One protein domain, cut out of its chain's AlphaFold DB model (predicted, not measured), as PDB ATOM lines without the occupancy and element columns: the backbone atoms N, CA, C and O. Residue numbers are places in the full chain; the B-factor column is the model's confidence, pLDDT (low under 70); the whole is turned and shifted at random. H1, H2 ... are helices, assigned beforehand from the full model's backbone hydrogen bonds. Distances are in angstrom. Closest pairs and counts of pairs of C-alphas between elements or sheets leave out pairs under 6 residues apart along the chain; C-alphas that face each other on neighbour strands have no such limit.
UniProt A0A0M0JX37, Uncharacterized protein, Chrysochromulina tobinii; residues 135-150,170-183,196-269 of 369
ATOM      1  N   LEU A 135    -103.583  28.265 -11.128       94.31
ATOM      2  CA  LEU A 135    -102.918  27.435 -12.133       94.31
ATOM      3  C   LEU A 135    -101.751  28.178 -12.779       94.31
ATOM      4  O   LEU A 135    -100.664  27.612 -12.909       94.31
ATOM      5  N   LEU A 136    -101.939  29.458 -13.104       92.12
ATOM      6  CA  LEU A 136    -100.877  30.314 -13.635       92.12
ATOM      7  C   LEU A 136     -99.735  30.512 -12.631       92.12
ATOM      8  O   LEU A 136     -98.565  30.513 -13.026       92.12
ATOM      9  N   PHE A 137    -100.038  30.640 -11.336       91.25
ATOM     10  CA  PHE A 137     -99.024  30.724 -10.284       91.25
ATOM     11  C   PHE A 137     -98.194  29.437 -10.197       91.25
ATOM     12  O   PHE A 137     -96.959  29.491 -10.197       91.25
ATOM     13  N   ILE A 138     -98.857  28.274 -10.188       93.94
ATOM     14  CA  ILE A 138     -98.195  26.963 -10.165       93.94
ATOM     15  C   ILE A 138     -97.339  26.774 -11.418       93.94
ATOM     16  O   ILE A 138     -96.165  26.420 -11.300       93.94
ATOM     17  N   TRP A 139     -97.883  27.061 -12.603       94.94
ATOM     18  CA  TRP A 139     -97.147  26.964 -13.865       94.94
ATOM     19  C   TRP A 139     -95.907  27.862 -13.867       94.94
ATOM     20  O   TRP A 139     -94.817  27.432 -14.244       94.94
ATOM     21  N   SER A 140     -96.032  29.086 -13.353       91.25
ATOM     22  CA  SER A 140     -94.906  30.013 -13.227       91.25
ATOM     23  C   SER A 140     -93.823  29.471 -12.289       91.25
ATOM     24  O   SER A 140     -92.640  29.539 -12.621       91.25
ATOM     25  N   LYS A 141     -94.181  28.865 -11.150       90.38
ATOM     26  CA  LYS A 141     -93.206  28.210 -10.256       90.38
ATOM     27  C   LYS A 141     -92.537  27.005 -10.922       90.38
ATOM     28  O   LYS A 141     -91.316  26.891 -10.857       90.38
ATOM     29  N   VAL A 142     -93.302  26.167 -11.619       93.50
ATOM     30  CA  VAL A 142     -92.774  25.026 -12.384       93.50
ATOM     31  C   VAL A 142     -91.800  25.485 -13.470       93.50
ATOM     32  O   VAL A 142     -90.731  24.900 -13.606       93.50
ATOM     33  N   SER A 143     -92.103  26.574 -14.182       91.06
ATOM     34  CA  SER A 143     -91.231  27.106 -15.238       91.06
ATOM     35  C   SER A 143     -89.834  27.512 -14.758       91.06
ATOM     36  O   SER A 143     -88.876  27.496 -15.525       91.06
ATOM     37  N   ASN A 144     -89.698  27.838 -13.471       88.25
ATOM     38  CA  ASN A 144     -88.415  28.197 -12.880       88.25
ATOM     39  C   ASN A 144     -87.524  26.973 -12.607       88.25
ATOM     40  O   ASN A 144     -86.336  27.165 -12.374       88.25
ATOM     41  N   VAL A 145     -88.061  25.745 -12.625       88.31
ATOM     42  CA  VAL A 145     -87.282  24.519 -12.378       88.31
ATOM     43  C   VAL A 145     -86.244  24.288 -13.482       88.31
ATOM     44  O   VAL A 145     -85.056  24.369 -13.168       88.31
ATOM     45  N   PRO A 146     -86.621  24.077 -14.761       86.56
ATOM     46  CA  PRO A 146     -85.631  23.877 -15.817       86.56
ATOM     47  C   PRO A 146     -84.762  25.124 -16.024       86.56
ATOM     48  O   PRO A 146     -83.553  25.003 -16.195       86.56
ATOM     49  N   ALA A 147     -85.346  26.323 -15.907       78.75
ATOM     50  CA  ALA A 147     -84.634  27.586 -16.095       78.75
ATOM     51  C   ALA A 147     -83.499  27.815 -15.082       78.75
ATOM     52  O   ALA A 147     -82.482  28.408 -15.425       78.75
ATOM     53  N   LYS A 148     -83.662  27.349 -13.837       75.12
ATOM     54  CA  LYS A 148     -82.672  27.519 -12.759       75.12
ATOM     55  C   LYS A 148     -81.871  26.254 -12.477       75.12
ATOM     56  O   LYS A 148     -81.060  26.251 -11.558       75.12
ATOM     57  N   ARG A 149     -82.066  25.177 -13.243       74.50
ATOM     58  CA  ARG A 149     -81.364  23.904 -13.014       74.50
ATOM     59  C   ARG A 149     -79.842  24.051 -13.094       74.50
ATOM     60  O   ARG A 149     -79.121  23.345 -12.399       74.50
ATOM     61  N   LEU A 150     -79.359  24.979 -13.919       66.44
ATOM     62  CA  LEU A 150     -77.932  25.278 -14.067       66.44
ATOM     63  C   LEU A 150     -77.439  26.391 -13.123       66.44
ATOM     64  O   LEU A 150     -76.234  26.639 -13.052       66.44
ATOM     65  N   THR A 170     -92.105  35.129 -11.575       81.88
ATOM     66  CA  THR A 170     -92.110  35.462 -12.999       81.88
ATOM     67  C   THR A 170     -92.185  34.172 -13.796       81.88
ATOM     68  O   THR A 170     -91.386  33.258 -13.573       81.88
ATOM     69  N   LEU A 171     -93.140  34.106 -14.722       85.75
ATOM     70  CA  LEU A 171     -93.222  33.032 -15.701       85.75
ATOM     71  C   LEU A 171     -91.995  33.070 -16.618       85.75
ATOM     72  O   LEU A 171     -91.766  34.067 -17.306       85.75
ATOM     73  N   VAL A 172     -91.260  31.964 -16.670       88.19
ATOM     74  CA  VAL A 172     -90.214  31.733 -17.667       88.19
ATOM     75  C   VAL A 172     -90.820  30.923 -18.808       88.19
ATOM     76  O   VAL A 172     -91.530  29.947 -18.586       88.19
ATOM     77  N   ARG A 173     -90.605  31.355 -20.049       88.38
ATOM     78  CA  ARG A 173     -91.083  30.617 -21.223       88.38
ATOM     79  C   ARG A 173     -90.020  29.604 -21.655       88.38
ATOM     80  O   ARG A 173     -88.856  29.988 -21.674       88.38
ATOM     81  N   PRO A 174     -90.402  28.368 -22.026       91.44
ATOM     82  CA  PRO A 174     -89.446  27.340 -22.431       91.44
ATOM     83  C   PRO A 174     -88.751  27.725 -23.739       91.44
ATOM     84  O   PRO A 174     -89.409  28.091 -24.716       91.44
ATOM     85  N   GLU A 175     -87.429  27.623 -23.789       88.19
ATOM     86  CA  GLU A 175     -86.658  27.933 -24.995       88.19
ATOM     87  C   GLU A 175     -86.732  26.790 -26.007       88.19
ATOM     88  O   GLU A 175     -86.813  27.020 -27.225       88.19
ATOM     89  N   THR A 176     -86.775  25.564 -25.484       90.69
ATOM     90  CA  THR A 176     -86.794  24.316 -26.242       90.69
ATOM     91  C   THR A 176     -88.091  23.531 -26.041       90.69
ATOM     92  O   THR A 176     -88.817  23.685 -25.060       90.69
ATOM     93  N   GLU A 177     -88.393  22.649 -26.994       91.75
ATOM     94  CA  GLU A 177     -89.548  21.752 -26.899       91.75
ATOM     95  C   GLU A 177     -89.402  20.751 -25.737       91.75
ATOM     96  O   GLU A 177     -90.379  20.439 -25.057       91.75
ATOM     97  N   ALA A 178     -88.174  20.301 -25.458       93.06
ATOM     98  CA  ALA A 178     -87.883  19.405 -24.343       93.06
ATOM     99  C   ALA A 178     -88.197  20.057 -22.986       93.06
ATOM    100  O   ALA A 178     -88.877  19.444 -22.165       93.06
ATOM    101  N   GLU A 179     -87.787  21.315 -22.782       92.94
ATOM    102  CA  GLU A 179     -88.144  22.084 -21.581       92.94
ATOM    103  C   GLU A 179     -89.658  22.223 -21.428       92.94
ATOM    104  O   GLU A 179     -90.184  22.092 -20.326       92.94
ATOM    105  N   PHE A 180     -90.384  22.453 -22.524       95.31
ATOM    106  CA  PHE A 180     -91.839  22.563 -22.470       95.31
ATOM    107  C   PHE A 180     -92.514  21.258 -22.016       95.31
ATOM    108  O   PHE A 180     -93.428  21.287 -21.184       95.31
ATOM    109  N   TYR A 181     -92.071  20.109 -22.530       95.81
ATOM    110  CA  TYR A 181     -92.606  18.815 -22.103       95.81
ATOM    111  C   TYR A 181     -92.204  18.460 -20.672       95.81
ATOM    112  O   TYR A 181     -93.019  17.914 -19.926       95.81
ATOM    113  N   GLU A 182     -91.001  18.835 -20.250       94.06
ATOM    114  CA  GLU A 182     -90.588  18.711 -18.858       94.06
ATOM    115  C   GLU A 182     -91.454  19.575 -17.927       94.06
ATOM    116  O   GLU A 182     -91.986  19.069 -16.938       94.06
ATOM    117  N   MET A 183     -91.679  20.849 -18.266       95.06
ATOM    118  CA  MET A 183     -92.588  21.731 -17.522       95.06
ATOM    119  C   MET A 183     -93.998  21.138 -17.439       95.06
ATOM    120  O   MET A 183     -94.615  21.143 -16.377       95.06
ATOM    121  N   LEU A 196    -105.088  19.041  -6.175       93.12
ATOM    122  CA  LEU A 196    -105.920  20.021  -6.893       93.12
ATOM    123  C   LEU A 196    -106.757  19.384  -8.011       93.12
ATOM    124  O   LEU A 196    -107.845  19.859  -8.328       93.12
ATOM    125  N   ALA A 197    -106.249  18.316  -8.624       94.12
ATOM    126  CA  ALA A 197    -106.986  17.505  -9.583       94.12
ATOM    127  C   ALA A 197    -106.447  16.072  -9.596       94.12
ATOM    128  O   ALA A 197    -105.297  15.812  -9.239       94.12
ATOM    129  N   THR A 198    -107.271  15.133 -10.058       92.62
ATOM    130  CA  THR A 198    -106.821  13.757 -10.285       92.62
ATOM    131  C   THR A 198    -105.933  13.672 -11.526       92.62
ATOM    132  O   THR A 198    -106.067  14.469 -12.460       92.62
ATOM    133  N   ALA A 199    -105.067  12.654 -11.574       92.81
ATOM    134  CA  ALA A 199    -104.188  12.406 -12.719       92.81
ATOM    135  C   ALA A 199    -104.974  12.312 -14.037       92.81
ATOM    136  O   ALA A 199    -104.599  12.929 -15.028       92.81
ATOM    137  N   THR A 200    -106.109  11.609 -14.039       95.38
ATOM    138  CA  THR A 200    -106.956  11.462 -15.231       95.38
ATOM    139  C   THR A 200    -107.464  12.805 -15.752       95.38
ATOM    140  O   THR A 200    -107.467  13.016 -16.961       95.38
ATOM    141  N   ILE A 201    -107.861  13.725 -14.867       96.25
ATOM    142  CA  ILE A 201    -108.369  15.044 -15.267       96.25
ATOM    143  C   ILE A 201    -107.248  15.884 -15.882       96.25
ATOM    144  O   ILE A 201    -107.411  16.389 -16.991       96.25
ATOM    145  N   VAL A 202    -106.111  16.019 -15.190       97.12
ATOM    146  CA  VAL A 202    -105.018  16.879 -15.667       97.12
ATOM    147  C   VAL A 202    -104.355  16.311 -16.925       97.12
ATOM    148  O   VAL A 202    -104.084  17.061 -17.854       97.12
ATOM    149  N   ILE A 203    -104.163  14.991 -17.025       97.62
ATOM    150  CA  ILE A 203    -103.578  14.362 -18.220       97.62
ATOM    151  C   ILE A 203    -104.513  14.522 -19.418       97.62
ATOM    152  O   ILE A 203    -104.051  14.862 -20.503       97.62
ATOM    153  N   LYS A 204    -105.827  14.336 -19.230       96.69
ATOM    154  CA  LYS A 204    -106.799  14.559 -20.303       96.69
ATOM    155  C   LYS A 204    -106.793  16.019 -20.768       96.69
ATOM    156  O   LYS A 204    -106.803  16.271 -21.966       96.69
ATOM    157  N   PHE A 205    -106.744  16.969 -19.836       97.50
ATOM    158  CA  PHE A 205    -106.622  18.390 -20.160       97.50
ATOM    159  C   PHE A 205    -105.356  18.687 -20.977       97.50
ATOM    160  O   PHE A 205    -105.421  19.398 -21.977       97.50
ATOM    161  N   MET A 206    -104.221  18.088 -20.609       97.75
ATOM    162  CA  MET A 206    -102.978  18.211 -21.374       97.75
ATOM    163  C   MET A 206    -103.079  17.549 -22.755       97.75
ATOM    164  O   MET A 206    -102.547  18.093 -23.721       97.75
ATOM    165  N   ASP A 207    -103.792  16.427 -22.893       96.81
ATOM    166  CA  ASP A 207    -104.054  15.833 -24.210       96.81
ATOM    167  C   ASP A 207    -104.908  16.737 -25.101       96.81
ATOM    168  O   ASP A 207    -104.539  16.980 -26.249       96.81
ATOM    169  N   ASP A 208    -105.992  17.293 -24.562       95.81
ATOM    170  CA  ASP A 208    -106.899  18.173 -25.299       95.81
ATOM    171  C   ASP A 208    -106.230  19.502 -25.698       95.81
ATOM    172  O   ASP A 208    -106.461  20.012 -26.791       95.81
ATOM    173  N   VAL A 209    -105.415  20.092 -24.818       96.25
ATOM    174  CA  VAL A 209    -104.863  21.441 -25.025       96.25
ATOM    175  C   VAL A 209    -103.477  21.410 -25.654       96.25
ATOM    176  O   VAL A 209    -103.218  22.136 -26.614       96.25
ATOM    177  N   VAL A 210    -102.572  20.584 -25.130       97.00
ATOM    178  CA  VAL A 210    -101.180  20.541 -25.586       97.00
ATOM    179  C   VAL A 210    -101.043  19.569 -26.746       97.00
ATOM    180  O   VAL A 210    -100.727  19.983 -27.862       97.00
ATOM    181  N   PHE A 211    -101.314  18.283 -26.521       96.50
ATOM    182  CA  PHE A 211    -101.016  17.265 -27.527       96.50
ATOM    183  C   PHE A 211    -101.939  17.346 -28.747       96.50
ATOM    184  O   PHE A 211    -101.466  17.136 -29.862       96.50
ATOM    185  N   ALA A 212    -103.210  17.727 -28.596       95.81
ATOM    186  CA  ALA A 212    -104.084  17.980 -29.741       95.81
ATOM    187  C   ALA A 212    -103.559  19.129 -30.613       95.81
ATOM    188  O   ALA A 212    -103.560  19.017 -31.837       95.81
ATOM    189  N   THR A 213    -103.029  20.188 -30.000       95.88
ATOM    190  CA  THR A 213    -102.416  21.316 -30.716       95.88
ATOM    191  C   THR A 213    -101.185  20.878 -31.504       95.88
ATOM    192  O   THR A 213    -101.069  21.183 -32.690       95.88
ATOM    193  N   ILE A 214    -100.325  20.050 -30.906       95.88
ATOM    194  CA  ILE A 214     -99.195  19.437 -31.620       95.88
ATOM    195  C   ILE A 214     -99.677  18.520 -32.761       95.88
ATOM    196  O   ILE A 214     -99.118  18.542 -33.860       95.88
ATOM    197  N   ARG A 215    -100.752  17.743 -32.558       96.25
ATOM    198  CA  ARG A 215    -101.358  16.904 -33.613       96.25
ATOM    199  C   ARG A 215    -101.893  17.739 -34.781       96.25
ATOM    200  O   ARG A 215    -101.775  17.299 -35.924       96.25
ATOM    201  N   MET A 216    -102.367  18.957 -34.518       94.19
ATOM    202  CA  MET A 216    -102.724  19.958 -35.537       94.19
ATOM    203  C   MET A 216    -101.511  20.589 -36.247       94.19
ATOM    204  O   MET A 216    -101.686  21.492 -37.058       94.19
ATOM    205  N   LYS A 217    -100.289  20.103 -35.988       94.19
ATOM    206  CA  LYS A 217     -99.023  20.585 -36.569       94.19
ATOM    207  C   LYS A 217     -98.642  22.008 -36.155       94.19
ATOM    208  O   LYS A 217     -97.808  22.635 -36.805       94.19
ATOM    209  N   GLU A 218     -99.205  22.495 -35.055       94.56
ATOM    210  CA  GLU A 218     -98.739  23.726 -34.428       94.56
ATOM    211  C   GLU A 218     -97.402  23.510 -33.720       94.56
ATOM    212  O   GLU A 218     -97.093  22.429 -33.217       94.56
ATOM    213  N   HIS A 219     -96.606  24.572 -33.651       94.81
ATOM    214  CA  HIS A 219     -95.328  24.550 -32.947       94.81
ATOM    215  C   HIS A 219     -95.537  24.547 -31.420       94.81
ATOM    216  O   HIS A 219     -96.472  25.181 -30.926       94.81
ATOM    217  N   PHE A 220     -94.624  23.940 -30.646       95.00
ATOM    218  CA  PHE A 220     -94.742  23.832 -29.178       95.00
ATOM    219  C   PHE A 220     -94.967  25.177 -28.471       95.00
ATOM    220  O   PHE A 220     -95.678  25.261 -27.479       95.00
ATOM    221  N   ARG A 221     -94.407  26.255 -29.025       94.69
ATOM    222  CA  ARG A 221     -94.592  27.634 -28.542       94.69
ATOM    223  C   ARG A 221     -96.056  28.076 -28.572       94.69
ATOM    224  O   ARG A 221     -96.503  28.759 -27.661       94.69
ATOM    225  N   VAL A 222     -96.805  27.680 -29.602       96.12
ATOM    226  CA  VAL A 222     -98.248  27.951 -29.695       96.12
ATOM    227  C   VAL A 222     -99.002  27.089 -28.688       96.12
ATOM    228  O   VAL A 222     -99.860  27.613 -27.986       96.12
ATOM    229  N   ALA A 223     -98.645  25.809 -28.552       97.50
ATOM    230  CA  ALA A 223     -99.239  24.925 -27.546       97.50
ATOM    231  C   ALA A 223     -99.015  25.442 -26.109       97.50
ATOM    232  O   ALA A 223     -99.944  25.440 -25.305       97.50
ATOM    233  N   HIS A 224     -97.819  25.960 -25.808       97.31
ATOM    234  CA  HIS A 224     -97.497  26.612 -24.539       97.31
ATOM    235  C   HIS A 224     -98.386  27.833 -24.278       97.31
ATOM    236  O   HIS A 224     -99.017  27.926 -23.229       97.31
ATOM    237  N   GLU A 225     -98.479  28.772 -25.226       96.44
ATOM    238  CA  GLU A 225     -99.325  29.954 -25.027       96.44
ATOM    239  C   GLU A 225    -100.816  29.597 -24.968       96.44
ATOM    240  O   GLU A 225    -101.566  30.251 -24.246       96.44
ATOM    241  N   LEU A 226    -101.255  28.549 -25.673       97.31
ATOM    242  CA  LEU A 226    -102.630  28.064 -25.591       97.31
ATOM    243  C   LEU A 226    -102.936  27.497 -24.204       97.31
ATOM    244  O   LEU A 226    -103.992  27.795 -23.646       97.31
ATOM    245  N   LEU A 227    -102.000  26.744 -23.625       97.38
ATOM    246  CA  LEU A 227    -102.105  26.249 -22.257       97.38
ATOM    247  C   LEU A 227    -102.295  27.400 -21.257       97.38
ATOM    248  O   LEU A 227    -103.208  27.339 -20.434       97.38
ATOM    249  N   LEU A 228    -101.511  28.477 -21.377       95.38
ATOM    250  CA  LEU A 228    -101.676  29.676 -20.544       95.38
ATOM    251  C   LEU A 228    -103.047  30.335 -20.731       95.38
ATOM    252  O   LEU A 228    -103.652  30.768 -19.752       95.38
ATOM    253  N   CYS A 229    -103.551  30.404 -21.967       95.25
ATOM    254  CA  CYS A 229    -104.875  30.963 -22.243       95.25
ATOM    255  C   CYS A 229    -105.974  30.150 -21.541       95.25
ATOM    256  O   CYS A 229    -106.834  30.736 -20.890       95.25
ATOM    257  N   TYR A 230    -105.917  28.817 -21.598       97.00
ATOM    258  CA  TYR A 230    -106.881  27.964 -20.895       97.00
ATOM    259  C   TYR A 230    -106.761  28.048 -19.372       97.00
ATOM    260  O   TYR A 230    -107.782  28.090 -18.690       97.00
ATOM    261  N   MET A 231    -105.542  28.099 -18.825       95.62
ATOM    262  CA  MET A 231    -105.351  28.305 -17.384       95.62
ATOM    263  C   MET A 231    -105.935  29.645 -16.934       95.62
ATOM    264  O   MET A 231    -106.598  29.692 -15.905       95.62
ATOM    265  N   ARG A 232    -105.771  30.705 -17.735       92.81
ATOM    266  CA  ARG A 232    -106.368  32.022 -17.482       92.81
ATOM    267  C   ARG A 232    -107.899  31.970 -17.477       92.81
ATOM    268  O   ARG A 232    -108.508  32.566 -16.600       92.81
ATOM    269  N   GLU A 233    -108.515  31.256 -18.420       92.94
ATOM    270  CA  GLU A 233    -109.978  31.078 -18.444       92.94
ATOM    271  C   GLU A 233    -110.498  30.328 -17.212       92.94
ATOM    272  O   GLU A 233    -111.587  30.636 -16.742       92.94
ATOM    273  N   ILE A 234    -109.741  29.356 -16.689       93.75
ATOM    274  CA  ILE A 234    -110.097  28.647 -15.449       93.75
ATOM    275  C   ILE A 234    -109.922  29.570 -14.238       93.75
ATOM    276  O   ILE A 234    -110.842  29.734 -13.444       93.75
ATOM    277  N   ASP A 235    -108.739  30.166 -14.095       90.50
ATOM    278  CA  ASP A 235    -108.355  30.931 -12.907       90.50
ATOM    279  C   ASP A 235    -109.218  32.184 -12.697       90.50
ATOM    280  O   ASP A 235    -109.466  32.579 -11.558       90.50
ATOM    281  N   PHE A 236    -109.671  32.808 -13.787       88.44
ATOM    282  CA  PHE A 236    -110.460  34.041 -13.754       88.44
ATOM    283  C   PHE A 236    -111.917  33.839 -14.175       88.44
ATOM    284  O   PHE A 236    -112.584  34.804 -14.548       88.44
ATOM    285  N   ASP A 237    -112.427  32.607 -14.113       89.44
ATOM    286  CA  ASP A 237    -113.848  32.351 -14.329       89.44
ATOM    287  C   ASP A 237    -114.683  33.045 -13.237       89.44
ATOM    288  O   ASP A 237    -114.610  32.650 -12.066       89.44
ATOM    289  N   PRO A 238    -115.530  34.032 -13.588       83.88
ATOM    290  CA  PRO A 238    -116.365  34.720 -12.609       83.88
ATOM    291  C   PRO A 238    -117.364  33.778 -11.930       83.88
ATOM    292  O   PRO A 238    -117.840  34.076 -10.839       83.88
ATOM    293  N   THR A 239    -117.690  32.639 -12.549       84.88
ATOM    294  CA  THR A 239    -118.662  31.685 -12.002       84.88
ATOM    295  C   THR A 239    -118.033  30.543 -11.203       84.88
ATOM    296  O   THR A 239    -118.766  29.812 -10.541       84.88
ATOM    297  N   ARG A 240    -116.698  30.387 -11.239       83.62
ATOM    298  CA  ARG A 240    -115.945  29.258 -10.645       83.62
ATOM    299  C   ARG A 240    -116.465  27.866 -11.016       83.62
ATOM    300  O   ARG A 240    -116.281  26.902 -10.275       83.62
ATOM    301  N   ASN A 241    -117.087  27.754 -12.178       89.31
ATOM    302  CA  ASN A 241    -117.567  26.493 -12.720       89.31
ATOM    303  C   ASN A 241    -116.562  25.874 -13.687       89.31
ATOM    304  O   ASN A 241    -116.638  24.676 -13.958       89.31
ATOM    305  N   LEU A 242    -115.636  26.659 -14.235       93.06
ATOM    306  CA  LEU A 242    -114.608  26.163 -15.135       93.06
ATOM    307  C   LEU A 242    -113.481  25.498 -14.359       93.06
ATOM    308  O   LEU A 242    -112.956  26.011 -13.379       93.06
ATOM    309  N   HIS A 243    -113.098  24.328 -14.843       93.56
ATOM    310  CA  HIS A 243    -111.988  23.542 -14.342       93.56
ATOM    311  C   HIS A 243    -111.386  22.731 -15.497       93.56
ATOM    312  O   HIS A 243    -111.959  22.616 -16.584       93.56
ATOM    313  N   MET A 244    -110.232  22.103 -15.265       95.62
ATOM    314  CA  MET A 244    -109.512  21.323 -16.288       95.62
ATOM    315  C   MET A 244    -110.367  20.241 -16.974       95.62
ATOM    316  O   MET A 244    -110.109  19.871 -18.113       95.62
ATOM    317  N   GLY A 245    -111.402  19.739 -16.295       94.25
ATOM    318  CA  GLY A 245    -112.283  18.692 -16.817       94.25
ATOM    319  C   GLY A 245    -113.358  19.178 -17.795       94.25
ATOM    320  O   GLY A 245    -113.896  18.358 -18.540       94.25
ATOM    321  N   ASN A 246    -113.688  20.475 -17.807       94.94
ATOM    322  CA  ASN A 246    -114.780  21.011 -18.626       94.94
ATOM    323  C   ASN A 246    -114.384  22.195 -19.521       94.94
ATOM    324  O   ASN A 246    -115.067  22.417 -20.521       94.94
ATOM    325  N   VAL A 247    -113.282  22.904 -19.238       94.50
ATOM    326  CA  VAL A 247    -112.937  24.153 -19.941       94.50
ATOM    327  C   VAL A 247    -112.832  23.964 -21.455       94.50
ATOM    328  O   VAL A 247    -113.325  24.784 -22.222       94.50
ATOM    329  N   PHE A 248    -112.284  22.831 -21.901       90.81
ATOM    330  CA  PHE A 248    -112.125  22.534 -23.323       90.81
ATOM    331  C   PHE A 248    -113.465  22.318 -24.045       90.81
ATOM    332  O   PHE A 248    -113.593  22.603 -25.235       90.81
ATOM    333  N   ARG A 249    -114.484  21.835 -23.320       88.50
ATOM    334  CA  ARG A 249    -115.834  21.573 -23.843       88.50
ATOM    335  C   ARG A 249    -116.715  22.822 -23.873       88.50
ATOM    336  O   ARG A 249    -117.759  22.786 -24.514       88.50
ATOM    337  N   ARG A 250    -116.303  23.918 -23.220       88.06
ATOM    338  CA  ARG A 250    -117.024  25.207 -23.231       88.06
ATOM    339  C   ARG A 250    -117.114  25.818 -24.636       88.06
ATOM    340  O   ARG A 250    -117.994  26.632 -24.893       88.06
ATOM    341  N   GLY A 251    -116.211  25.432 -25.541       83.88
ATOM    342  CA  GLY A 251    -116.063  26.043 -26.862       83.88
ATOM    343  C   GLY A 251    -115.122  27.254 -26.846       83.88
ATOM    344  O   GLY A 251    -114.495  27.558 -25.834       83.88
ATOM    345  N   GLY A 252    -114.979  27.929 -27.993       87.00
ATOM    346  CA  GLY A 252    -114.036  29.050 -28.162       87.00
ATOM    347  C   GLY A 252    -112.603  28.637 -28.526       87.00
ATOM    348  O   GLY A 252    -111.708  29.480 -28.537       87.00
ATOM    349  N   GLN A 253    -112.393  27.362 -28.867       90.81
ATOM    350  CA  GLN A 253    -111.091  26.777 -29.211       90.81
ATOM    351  C   GLN A 253    -110.347  27.587 -30.281       90.81
ATOM    352  O   GLN A 253    -109.193  27.947 -30.071       90.81
ATOM    353  N   ASP A 254    -111.020  27.958 -31.373       90.56
ATOM    354  CA  ASP A 254    -110.410  28.737 -32.459       90.56
ATOM    355  C   ASP A 254    -109.985  30.139 -32.013       90.56
ATOM    356  O   ASP A 254    -108.941  30.645 -32.428       90.56
ATOM    357  N   THR A 255    -110.771  30.765 -31.131       94.50
ATOM    358  CA  THR A 255    -110.461  32.097 -30.596       94.50
ATOM    359  C   THR A 255    -109.227  32.034 -29.702       94.50
ATOM    360  O   THR A 255    -108.294  32.818 -29.887       94.50
ATOM    361  N   LEU A 256    -109.182  31.056 -28.792       94.94
ATOM    362  CA  LEU A 256    -108.044  30.839 -27.899       94.94
ATOM    363  C   LEU A 256    -106.788  30.433 -28.677       94.94
ATOM    364  O   LEU A 256    -105.707  30.952 -28.411       94.94
ATOM    365  N   LEU A 257    -106.918  29.577 -29.693       95.38
ATOM    366  CA  LEU A 257    -105.808  29.190 -30.564       95.38
ATOM    367  C   LEU A 257    -105.284  30.384 -31.370       95.38
ATOM    368  O   LEU A 257    -104.073  30.577 -31.490       95.38
ATOM    369  N   SER A 258    -106.175  31.231 -31.887       94.50
ATOM    370  CA  SER A 258    -105.774  32.452 -32.582       94.50
ATOM    371  C   SER A 258    -105.085  33.450 -31.645       94.50
ATOM    372  O   SER A 258    -104.143  34.132 -32.057       94.50
ATOM    373  N   GLU A 259    -105.511  33.552 -30.384       93.38
ATOM    374  CA  GLU A 259    -104.797  34.331 -29.371       93.38
ATOM    375  C   GLU A 259    -103.416  33.739 -29.074       93.38
ATOM    376  O   GLU A 259    -102.422  34.463 -29.132       93.38
ATOM    377  N   ALA A 260    -103.332  32.428 -28.859       95.06
ATOM    378  CA  ALA A 260    -102.086  31.723 -28.592       95.06
ATOM    379  C   ALA A 260    -101.051  31.924 -29.707       95.06
ATOM    380  O   ALA A 260     -99.890  32.217 -29.423       95.06
ATOM    381  N   ARG A 261    -101.463  31.864 -30.982       93.62
ATOM    382  CA  ARG A 261    -100.587  32.166 -32.130       93.62
ATOM    383  C   ARG A 261    -100.039  33.596 -32.076       93.62
ATOM    384  O   ARG A 261     -98.849  33.808 -32.320       93.62
ATOM    385  N   ARG A 262    -100.875  34.587 -31.726       93.31
ATOM    386  CA  ARG A 262    -100.439  35.989 -31.564       93.31
ATOM    387  C   ARG A 262     -99.453  36.133 -30.410       93.31
ATOM    388  O   ARG A 262     -98.411  36.762 -30.587       93.31
ATOM    389  N   ASN A 263     -99.750  35.523 -29.266       89.56
ATOM    390  CA  ASN A 263     -98.878  35.540 -28.096       89.56
ATOM    391  C   ASN A 263     -97.532  34.889 -28.427       89.56
ATOM    392  O   ASN A 263     -96.483  35.480 -28.175       89.56
ATOM    393  N   ALA A 264     -97.543  33.744 -29.113       89.88
ATOM    394  CA  ALA A 264     -96.324  33.053 -29.504       89.88
ATOM    395  C   ALA A 264     -95.450  33.927 -30.422       89.88
ATOM    396  O   ALA A 264     -94.237  34.031 -30.227       89.88
ATOM    397  N   ALA A 265     -96.072  34.630 -31.373       86.69
ATOM    398  CA  ALA A 265     -95.391  35.570 -32.260       86.69
ATOM    399  C   ALA A 265     -94.866  36.835 -31.552       86.69
ATOM    400  O   ALA A 265     -93.981  37.509 -32.081       86.69
ATOM    401  N   VAL A 266     -95.401  37.210 -30.389       83.88
ATOM    402  CA  VAL A 266     -94.908  38.341 -29.585       83.88
ATOM    403  C   VAL A 266     -93.768  37.901 -28.674       83.88
ATOM    404  O   VAL A 266     -92.721  38.547 -28.666       83.88
ATOM    405  N   PHE A 267     -93.951  36.803 -27.944       78.69
ATOM    406  CA  PHE A 267     -93.063  36.423 -26.847       78.69
ATOM    407  C   PHE A 267     -91.893  35.524 -27.259       78.69
ATOM    408  O   PHE A 267     -90.878  35.533 -26.576       78.69
ATOM    409  N   PHE A 268     -91.976  34.813 -28.389       79.75
ATOM    410  CA  PHE A 268     -90.891  33.950 -28.882       79.75
ATOM    411  C   PHE A 268     -90.210  34.485 -30.149       79.75
ATOM    412  O   PHE A 268     -89.765  33.716 -31.011       79.75
ATOM    413  N   ARG A 269     -90.148  35.811 -30.303       66.56
ATOM    414  CA  ARG A 269     -89.496  36.441 -31.458       66.56
ATOM    415  C   ARG A 269     -88.024  36.046 -31.524       66.56
ATOM    416  O   ARG A 269     -87.281  36.215 -30.568       66.56
TER     417      ARG A 269
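AT A GLANCE: This is residues 135 to 150, 170 to 183 and 196 to 269 of the 369 residues of an uncharacterized protein of Chrysochromulina tobinii (UniProt A0A0M0JX37). H3, the longest helix by residues, folds back as a hairpin with H4, which runs through the middle; H6 crosses H4, and H1, H2 and small H5 pack round it. The 104 printed residues hold six named helices, H1 to H6 in order, and no named strand: all helix. The whole is compact, radius of gyration of the C-alphas 13.3 A, spanning 40 by 28 by 24 A.

IN THESE COORDINATES: Find C-alpha 199 at (-104.188, 12.406, -12.719); from there H3 runs 21.6 A to residue 215, with a kink of 30 degrees near 206. H4 is residues 220 to 235, 22.4 A. H6, 253 to 267, 20.6 A, ends at (-93.063, 36.423, -26.847). H1 is 135 to 148, 20.3 A; H2 is 177 to 183; H5 is 247 to 250.

HOW THE PARTS SIT: Look at H4, the hub: it touches H3 (C-alphas 210 and 223, 5.2 A), H6 (226 and 260, 4.8 A), H1 (135 and 231, 5.9 A), H2 (177 and 220, 6.0 A) and H5 (234 and 247, 7.0 A), each the closest pair. H3 and H4 run opposite ways at a steep tilt of 42 degrees; H4 and H6 opposite ways at a steep 61. H3 and H6 are apart. Every O i to N i+4 pair is within hydrogen-bond range in H2, H4 and H6, 6 of 10 in H1 and 11 of 13 in H3; H5 is too short for one.

THE WHOLE: C-alphas 150 and 239 are farthest apart, 41.3 A. Residues 151 to 169 and 184 to 195 are not printed; the C-alpha gaps are 17.5 and 17.1 A. The link H4 to H5 is long. Residues 150 and 269 have pLDDT under 70.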